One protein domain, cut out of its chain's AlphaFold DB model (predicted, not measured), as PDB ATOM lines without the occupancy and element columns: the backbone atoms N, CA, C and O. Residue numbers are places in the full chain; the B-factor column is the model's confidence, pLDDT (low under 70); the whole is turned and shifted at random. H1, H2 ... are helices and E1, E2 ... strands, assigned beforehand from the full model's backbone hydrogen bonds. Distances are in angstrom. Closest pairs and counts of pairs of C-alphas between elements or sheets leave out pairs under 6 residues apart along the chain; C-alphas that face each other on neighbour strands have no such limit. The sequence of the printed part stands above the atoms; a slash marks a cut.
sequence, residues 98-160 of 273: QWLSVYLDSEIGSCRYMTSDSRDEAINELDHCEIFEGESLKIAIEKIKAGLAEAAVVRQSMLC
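What this domain is: This is residues 98 to 160 of the 273 residues of an uncharacterized protein of Acetobacter persici (UniProt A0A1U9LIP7). A strongly twisted sheet of four strands lies between two short helices, with H1 over one face and H2 over the other, both running along the strands. This makes three layers, helix, sheet and helix, and the last strand, E4, bends near its end. The printed part has 63 residues, with two named helices and four named strands in the order E1, E2, H1, E3, H2, E4; the class is mixed, helices and strands. The sheet's order is E2, E1, E4, E3, mixed, with E3 and E4 parallel and the other neighbour pairs antiparallel. The whole is compact and rounded, with a radius of gyration of the C-alphas of 10.6 A and spans of 28 by 22 by 20 A.

How they stand to each other: E1, residues 98 to 105, and E2, residues 110 to 116, form an antiparallel hairpin, with N 103 and O 112 within hydrogen-bond range at 3.0 A. H1, residues 119 to 124, is on the sheet at a height of 7.6 A and runs along the strands, at 12 degrees to E1 on the local plane. Its closest C-alpha pair with E1 is Ser 101 and Ala 122, 4.9 A apart. E3, residues 131 to 134, is an edge strand, as is E2. E2, H1 and E3 form a split strand-helix-strand unit, in which the helix comes between two strands that are not neighbours, with E1 and E4, residues 151 to 160, between them in the sheet; its crossover is right-handed. H2, residues 137 to 145, is on the opposite face from H1 at a height of 7.0 A, over E1 and E4, and runs along the strands at 19 degrees to E1 on the local plane. Its closest C-alpha pair with E4 is Ala 140 and Ala 152, 5.9 A apart. H1 and H2 are apart. E3, H2 and E4 form a strand-helix-strand unit, two parallel neighbour strands with a helix between, also right-handed in its crossover; N 134 and O 153 are 2.8 A apart, within hydrogen-bond range. E4 is antiparallel to E1, with N 100 and O 154 within hydrogen-bond range at 2.8 A. In H1 and H2 every O i to N i+4 pair is within hydrogen-bond range.

Where its parts are: E1 begins at C-alpha 98, (-26.627, -21.638, 36.262), and is 20.8 A long; E2 is 20.1 A, H1 8.7 A and E3 9.2 A. H2, 12.2 A long, begins at C-alpha 137, (-21.471, -27.706, 28.325). E4, 24.0 A long, bends by 69 degrees at residue 157 and ends at C-alpha 160, (-22.197, -13.779, 37.616).

The domain as a whole: The C-alphas farthest apart, those of Gly 147 and Cys 160, are 31.2 A apart. The printed part has no cut, and no link is long. The mean pLDDT of the printed part is 91.2, and no printed residue is under 70.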
ATOM      1  N   GLN A  98     -25.672 -22.056  37.273       92.00
ATOM      2  CA  GLN A  98     -26.627 -21.638  36.262       92.00
ATOM      3  C   GLN A  98     -27.069 -22.865  35.476       92.00
ATOM      4  O   GLN A  98     -26.286 -23.798  35.272       92.00
ATOM      5  N   TRP A  99     -28.323 -22.860  35.040       93.88
ATOM      6  CA  TRP A  99     -28.835 -23.874  34.133       93.88
ATOM      7  C   TRP A  99     -28.716 -23.367  32.706       93.88
ATOM      8  O   TRP A  99     -29.059 -22.225  32.417       93.88
ATOM      9  N   LEU A 100     -28.178 -24.205  31.832       94.75
ATOM     10  CA  LEU A 100     -27.966 -23.909  30.428       94.75
ATOM     11  C   LEU A 100     -28.908 -24.754  29.588       94.75
ATOM     12  O   LEU A 100     -28.850 -25.977  29.686       94.75
ATOM     13  N   SER A 101     -29.709 -24.118  28.742       95.06
ATOM     14  CA  SER A 101     -30.320 -24.768  27.584       95.06
ATOM     15  C   SER A 101     -29.306 -24.762  26.443       95.06
ATOM     16  O   SER A 101     -28.694 -23.734  26.179       95.06
ATOM     17  N   VAL A 102     -29.064 -25.901  25.796       95.75
ATOM     18  CA  VAL A 102     -28.057 -26.062  24.736       95.75
ATOM     19  C   VAL A 102     -28.714 -26.730  23.537       95.75
ATOM     20  O   VAL A 102     -29.295 -27.803  23.679       95.75
ATOM     21  N   TYR A 103     -28.607 -26.134  22.354       93.31
ATOM     22  CA  TYR A 103     -29.241 -26.641  21.133       93.31
ATOM     23  C   TYR A 103     -28.393 -26.341  19.898       93.31
ATOM     24  O   TYR A 103     -27.525 -25.468  19.927       93.31
ATOM     25  N   LEU A 104     -28.614 -27.079  18.807       91.38
ATOM     26  CA  LEU A 104     -28.026 -26.756  17.507       91.38
ATOM     27  C   LEU A 104     -28.892 -25.710  16.806       91.38
ATOM     28  O   LEU A 104     -30.036 -25.983  16.457       91.38
ATOM     29  N   ASP A 105     -28.332 -24.534  16.550       86.31
ATOM     30  CA  ASP A 105     -28.967 -23.561  15.674       86.31
ATOM     31  C   ASP A 105     -28.733 -23.995  14.221       86.31
ATOM     32  O   ASP A 105     -27.613 -23.949  13.701       86.31
ATOM     33  N   SER A 106     -29.801 -24.491  13.592       83.12
ATOM     34  CA  SER A 106     -29.756 -25.036  12.235       83.12
ATOM     35  C   SER A 106     -29.514 -23.981  11.153       83.12
ATOM     36  O   SER A 106     -29.038 -24.341  10.077       83.12
ATOM     37  N   GLU A 107     -29.790 -22.700  11.426       78.69
ATOM     38  CA  GLU A 107     -29.578 -21.617  10.457       78.69
ATOM     39  C   GLU A 107     -28.084 -21.312  10.294       78.69
ATOM     40  O   GLU A 107     -27.618 -21.035   9.190       78.69
ATOM     41  N   ILE A 108     -27.319 -21.436  11.383       76.81
ATOM     42  CA  ILE A 108     -25.877 -21.131  11.428       76.81
ATOM     43  C   ILE A 108     -24.987 -22.371  11.619       76.81
ATOM     44  O   ILE A 108     -23.762 -22.259  11.700       76.81
ATOM     45  N   GLY A 109     -25.580 -23.560  11.758       80.19
ATOM     46  CA  GLY A 109     -24.867 -24.829  11.929       80.19
ATOM     47  C   GLY A 109     -23.994 -24.912  13.189       80.19
ATOM     48  O   GLY A 109     -23.004 -25.644  13.201       80.19
ATOM     49  N   SER A 110     -24.322 -24.157  14.241       84.06
ATOM     50  CA  SER A 110     -23.514 -24.057  15.465       84.06
ATOM     51  C   SER A 110     -24.361 -24.234  16.719       84.06
ATOM     52  O   SER A 110     -25.518 -23.831  16.763       84.06
ATOM     53  N   CYS A 111     -23.785 -24.839  17.761       89.25
ATOM     54  CA  CYS A 111     -24.480 -24.951  19.041       89.25
ATOM     55  C   CYS A 111     -24.594 -23.577  19.709       89.25
ATOM     56  O   CYS A 111     -23.597 -22.865  19.839       89.25
ATOM     57  N   ARG A 112     -25.796 -23.246  20.171       89.81
ATOM     58  CA  ARG A 112     -26.101 -22.089  21.010       89.81
ATOM     59  C   ARG A 112     -26.462 -22.563  22.409       89.81
ATOM     60  O   ARG A 112     -26.811 -23.727  22.612       89.81
ATOM     61  N   TYR A 113     -26.349 -21.657  23.371       91.19
ATOM     62  CA  TYR A 113     -26.830 -21.898  24.718       91.19
ATOM     63  C   TYR A 113     -27.338 -20.621  25.378       91.19
ATOM     64  O   TYR A 113     -26.873 -19.526  25.062       91.19
ATOM     65  N   MET A 114     -28.291 -20.771  26.296       89.38
ATOM     66  CA  MET A 114     -28.876 -19.678  27.074       89.38
ATOM     67  C   MET A 114     -28.870 -20.037  28.557       89.38
ATOM     68  O   MET A 114     -28.950 -21.209  28.913       89.38
ATOM     69  N   THR A 115     -28.753 -19.034  29.423       90.06
ATOM     70  CA  THR A 115     -28.817 -19.212  30.881       90.06
ATOM     71  C   THR A 115     -30.213 -19.049  31.436       90.06
ATOM     72  O   THR A 115     -30.936 -18.139  31.036       90.06
ATOM     73  N   SER A 116     -30.504 -19.835  32.464       89.69
ATOM     74  CA  SER A 116     -31.684 -19.719  33.310       89.69
ATOM     75  C   SER A 116     -31.316 -19.918  34.781       89.69
ATOM     76  O   SER A 116     -30.340 -20.604  35.115       89.69
ATOM     77  N   ASP A 117     -32.133 -19.347  35.666       87.19
ATOM     78  CA  ASP A 117     -31.964 -19.479  37.116       87.19
ATOM     79  C   ASP A 117     -32.487 -20.826  37.630       87.19
ATOM     80  O   ASP A 117     -32.111 -21.283  38.714       87.19
ATOM     81  N   SER A 118     -33.319 -21.511  36.839       92.44
ATOM     82  CA  SER A 118     -33.861 -22.820  37.180       92.44
ATOM     83  C   SER A 118     -33.727 -23.848  36.060       92.44
ATOM     84  O   SER A 118     -33.688 -23.536  34.869       92.44
ATOM     85  N   ARG A 119     -33.698 -25.119  36.472       94.94
ATOM     86  CA  ARG A 119     -33.705 -26.270  35.565       94.94
ATOM     87  C   ARG A 119     -34.959 -26.290  34.694       94.94
ATOM     88  O   ARG A 119     -34.867 -26.591  33.511       94.94
ATOM     89  N   ASP A 120     -36.110 -25.986  35.287       94.56
ATOM     90  CA  ASP A 120     -37.399 -26.052  34.596       94.56
ATOM     91  C   ASP A 120     -37.511 -24.964  33.520       94.56
ATOM     92  O   ASP A 120     -37.991 -25.244  32.427       94.56
ATOM     93  N   GLU A 121     -37.004 -23.752  33.770       93.88
ATOM     94  CA  GLU A 121     -36.899 -22.706  32.741       93.88
ATOM     95  C   GLU A 121     -35.982 -23.126  31.590       93.88
ATOM     96  O   GLU A 121     -36.374 -22.997  30.433       93.88
ATOM     97  N   ALA A 122     -34.808 -23.694  31.891       93.19
ATOM     98  CA  ALA A 122     -33.893 -24.174  30.856       93.19
ATOM     99  C   ALA A 122     -34.510 -25.300  30.006       93.19
ATOM    100  O   ALA A 122     -34.240 -25.391  28.812       93.19
ATOM    101  N   ILE A 123     -35.352 -26.151  30.601       94.00
ATOM    102  CA  ILE A 123     -36.119 -27.172  29.873       94.00
ATOM    103  C   ILE A 123     -37.192 -26.534  28.994       94.00
ATOM    104  O   ILE A 123     -37.322 -26.912  27.834       94.00
ATOM    105  N   ASN A 124     -37.945 -25.571  29.529       93.19
ATOM    106  CA  ASN A 124     -39.021 -24.904  28.796       93.19
ATOM    107  C   ASN A 124     -38.505 -24.120  27.580       93.19
ATOM    108  O   ASN A 124     -39.220 -24.015  26.590       93.19
ATOM    109  N   GLU A 125     -37.274 -23.601  27.630       92.00
ATOM    110  CA  GLU A 125     -36.632 -22.918  26.495       92.00
ATOM    111  C   GLU A 125     -36.389 -23.854  25.296       92.00
ATOM    112  O   GLU A 125     -36.348 -23.411  24.154       92.00
ATOM    113  N   LEU A 126     -36.246 -25.160  25.540       91.81
ATOM    114  CA  LEU A 126     -35.967 -26.181  24.523       91.81
ATOM    115  C   LEU A 126     -37.241 -26.860  24.008       91.81
ATOM    116  O   LEU A 126     -37.189 -28.031  23.626       91.81
ATOM    117  N   ASP A 127     -38.382 -26.166  24.067       82.69
ATOM    118  CA  ASP A 127     -39.698 -26.731  23.767       82.69
ATOM    119  C   ASP A 127     -39.671 -27.632  22.518       82.69
ATOM    120  O   ASP A 127     -39.033 -27.336  21.507       82.69
ATOM    121  N   HIS A 128     -40.365 -28.763  22.616       81.94
ATOM    122  CA  HIS A 128     -40.461 -29.798  21.583       81.94
ATOM    123  C   HIS A 128     -39.178 -30.570  21.213       81.94
ATOM    124  O   HIS A 128     -39.251 -31.392  20.300       81.94
ATOM    125  N   CYS A 129     -38.057 -30.401  21.922       83.94
ATOM    126  CA  CYS A 129     -36.853 -31.217  21.713       83.94
ATOM    127  C   CYS A 129     -36.818 -32.468  22.611       83.94
ATOM    128  O   CYS A 129     -37.303 -32.454  23.747       83.94
ATOM    129  N   GLU A 130     -36.155 -33.539  22.164       86.19
ATOM    130  CA  GLU A 130     -35.676 -34.581  23.082       86.19
ATOM    131  C   GLU A 130     -34.463 -34.059  23.872       86.19
ATOM    132  O   GLU A 130     -33.389 -33.795  23.322       86.19
ATOM    133  N   ILE A 131     -34.642 -33.891  25.187       89.06
ATOM    134  CA  ILE A 131     -33.653 -33.247  26.057       89.06
ATOM    135  C   ILE A 131     -32.770 -34.290  26.743       89.06
ATOM    136  O   ILE A 131     -33.243 -35.146  27.494       89.06
ATOM    137  N   PHE A 132     -31.460 -34.147  26.561       92.38
ATOM    138  CA  PHE A 132     -30.440 -34.853  27.331       92.38
ATOM    139  C   PHE A 132     -29.937 -33.989  28.500       92.38
ATOM    140  O   PHE A 132     -29.495 -32.862  28.305       92.38
ATOM    141  N   GLU A 133     -29.934 -34.503  29.730       93.69
ATOM    142  CA  GLU A 133     -29.283 -33.797  30.845       93.69
ATOM    143  C   GLU A 133     -27.776 -34.086  30.839       93.69
ATOM    144  O   GLU A 133     -27.342 -35.222  31.044       93.69
ATOM    145  N   GLY A 134     -26.977 -33.062  30.538       90.19
ATOM    146  CA  GLY A 134     -25.538 -33.173  30.335       90.19
ATOM    147  C   GLY A 134     -24.705 -32.843  31.568       90.19
ATOM    148  O   GLY A 134     -25.049 -31.987  32.376       90.19
ATOM    149  N   GLU A 135     -23.548 -33.500  31.671       91.94
ATOM    150  CA  GLU A 135     -22.582 -33.308  32.765       91.94
ATOM    151  C   GLU A 135     -21.802 -31.989  32.654       91.94
ATOM    152  O   GLU A 135     -21.342 -31.440  33.651       91.94
ATOM    153  N   SER A 136     -21.605 -31.494  31.431       92.75
ATOM    154  CA  SER A 136     -20.929 -30.226  31.154       92.75
ATOM    155  C   SER A 136     -21.347 -29.676  29.794       92.75
ATOM    156  O   SER A 136     -21.778 -30.432  28.917       92.75
ATOM    157  N   LEU A 137     -21.159 -28.369  29.592       92.38
ATOM    158  CA  LEU A 137     -21.471 -27.706  28.325       92.38
ATOM    159  C   LEU A 137     -20.674 -28.314  27.168       92.38
ATOM    160  O   LEU A 137     -21.214 -28.540  26.091       92.38
ATOM    161  N   LYS A 138     -19.404 -28.658  27.412       92.88
ATOM    162  CA  LYS A 138     -18.546 -29.308  26.420       92.88
ATOM    163  C   LYS A 138     -19.130 -30.645  25.952       92.88
ATOM    164  O   LYS A 138     -19.280 -30.851  24.752       92.88
ATOM    165  N   ILE A 139     -19.500 -31.519  26.889       94.12
ATOM    166  CA  ILE A 139     -20.078 -32.837  26.573       94.12
ATOM    167  C   ILE A 139     -21.419 -32.682  25.847       94.12
ATOM    168  O   ILE A 139     -21.692 -33.414  24.895       94.12
ATOM    169  N   ALA A 140     -22.251 -31.726  26.269       95.12
ATOM    170  CA  ALA A 140     -23.514 -31.426  25.599       95.12
ATOM    171  C   ALA A 140     -23.296 -31.013  24.132       95.12
ATOM    172  O   ALA A 140     -23.886 -31.616  23.237       95.12
ATOM    173  N   ILE A 141     -22.393 -30.059  23.877       94.38
ATOM    174  CA  ILE A 141     -22.053 -29.602  22.522       94.38
ATOM    175  C   ILE A 141     -21.530 -30.756  21.659       94.38
ATOM    176  O   ILE A 141     -21.942 -30.899  20.508       94.38
ATOM    177  N   GLU A 142     -20.635 -31.590  22.193       94.62
ATOM    178  CA  GLU A 142     -20.075 -32.737  21.466       94.62
ATOM    179  C   GLU A 142     -21.164 -33.741  21.057       94.62
ATOM    180  O   GLU A 142     -21.197 -34.174  19.904       94.62
ATOM    181  N   LYS A 143     -22.093 -34.072  21.964       95.06
ATOM    182  CA  LYS A 143     -23.203 -34.990  21.668       95.06
ATOM    183  C   LYS A 143     -24.179 -34.426  20.643       95.06
ATOM    184  O   LYS A 143     -24.572 -35.157  19.736       95.06
ATOM    185  N   ILE A 144     -24.535 -33.147  20.762       94.31
ATOM    186  CA  ILE A 144     -25.447 -32.481  19.827       94.31
ATOM    187  C   ILE A 144     -24.835 -32.456  18.422       94.31
ATOM    188  O   ILE A 144     -25.461 -32.893  17.458       94.31
ATOM    189  N   LYS A 145     -23.563 -32.055  18.296       92.50
ATOM    190  CA  LYS A 145     -22.852 -32.056  17.004       92.50
ATOM    191  C   LYS A 145     -22.701 -33.449  16.395       92.50
ATOM    192  O   LYS A 145     -22.668 -33.577  15.175       92.50
ATOM    193  N   ALA A 146     -22.607 -34.485  17.225       93.75
ATOM    194  CA  ALA A 146     -22.550 -35.873  16.777       93.75
ATOM    195  C   ALA A 146     -23.927 -36.458  16.397       93.75
ATOM    196  O   ALA A 146     -23.991 -37.621  15.998       93.75
ATOM    197  N   GLY A 147     -25.022 -35.698  16.534       92.12
ATOM    198  CA  GLY A 147     -26.386 -36.185  16.305       92.12
ATOM    199  C   GLY A 147     -26.851 -37.209  17.346       92.12
ATOM    200  O   GLY A 147     -27.753 -37.996  17.076       92.12
ATOM    201  N   LEU A 148     -26.208 -37.237  18.519       93.56
ATOM    202  CA  LEU A 148     -26.525 -38.149  19.625       93.56
ATOM    203  C   LEU A 148     -27.526 -37.550  20.623       93.56
ATOM    204  O   LEU A 148     -27.971 -38.250  21.530       93.56
ATOM    205  N   ALA A 149     -27.825 -36.261  20.491       92.69
ATOM    206  CA  ALA A 149     -28.849 -35.539  21.233       92.69
ATOM    207  C   ALA A 149     -29.364 -34.386  20.363       92.69
ATOM    208  O   ALA A 149     -28.588 -33.801  19.608       92.69
ATOM    209  N   GLU A 150     -30.648 -34.055  20.470       92.12
ATOM    210  CA  GLU A 150     -31.235 -32.897  19.786       92.12
ATOM    211  C   GLU A 150     -30.931 -31.605  20.552       92.12
ATOM    212  O   GLU A 150     -30.420 -30.633  19.992       92.12
ATOM    213  N   ALA A 151     -31.157 -31.640  21.864       95.69
ATOM    214  CA  ALA A 151     -30.838 -30.563  22.781       95.69
ATOM    215  C   ALA A 151     -30.360 -31.118  24.129       95.69
ATOM    216  O   ALA A 151     -30.475 -32.313  24.422       95.69
ATOM    217  N   ALA A 152     -29.809 -30.246  24.968       96.94
ATOM    218  CA  ALA A 152     -29.361 -30.617  26.295       96.94
ATOM    219  C   ALA A 152     -29.612 -29.533  27.338       96.94
ATOM    220  O   ALA A 152     -29.551 -28.343  27.041       96.94
ATOM    221  N   VAL A 153     -29.810 -29.964  28.581       96.81
ATOM    222  CA  VAL A 153     -29.790 -29.086  29.755       96.81
ATOM    223  C   VAL A 153     -28.571 -29.413  30.600       96.81
ATOM    224  O   VAL A 153     -28.299 -30.580  30.873       96.81
ATOM    225  N   VAL A 154     -27.817 -28.395  31.001       96.25
ATOM    226  CA  VAL A 154     -26.573 -28.554  31.765       96.25
ATOM    227  C   VAL A 154     -26.576 -27.611  32.958       96.25
ATOM    228  O   VAL A 154     -26.895 -26.437  32.815       96.25
ATOM    229  N   ARG A 155     -26.152 -28.088  34.128       95.31
ATOM    230  CA  ARG A 155     -25.825 -27.213  35.259       95.31
ATOM    231  C   ARG A 155     -24.345 -26.850  35.218       95.31
ATOM    232  O   ARG A 155     -23.500 -27.743  35.217       95.31
ATOM    233  N   GLN A 156     -24.020 -25.562  35.223       92.19
ATOM    234  CA  GLN A 156     -22.637 -25.098  35.191       92.19
ATOM    235  C   GLN A 156     -22.397 -23.955  36.174       92.19
ATOM    236  O   GLN A 156     -23.171 -23.005  36.241       92.19
ATOM    237  N   SER A 157     -21.290 -24.044  36.913       91.62
ATOM    238  CA  SER A 157     -20.811 -22.943  37.747       91.62
ATOM    239  C   SER A 157     -20.203 -21.870  36.849       91.62
ATOM    240  O   SER A 157     -19.237 -22.135  36.128       91.62
ATOM    241  N   MET A 158     -20.787 -20.676  36.869       91.12
ATOM    242  CA  MET A 158     -20.395 -19.551  36.025       91.12
ATOM    243  C   MET A 158     -20.186 -18.291  36.852       91.12
ATOM    244  O   MET A 158     -20.699 -18.161  37.966       91.12
ATOM    245  N   LEU A 159     -19.403 -17.367  36.304       92.12
ATOM    246  CA  LEU A 159     -19.195 -16.067  36.919       92.12
ATOM    247  C   LEU A 159     -20.419 -15.188  36.645       92.12
ATOM    248  O   LEU A 159     -20.744 -14.937  35.490       92.12
ATOM    249  N   CYS A 160     -21.073 -14.707  37.696       92.25
ATOM    250  CA  CYS A 160     -22.197 -13.779  37.616       92.25
ATOM    251  C   CYS A 160     -21.828 -12.483  38.334       92.25
ATOM    252  O   CYS A 160     -21.195 -12.520  39.393       92.25
TER     253      CYS A 160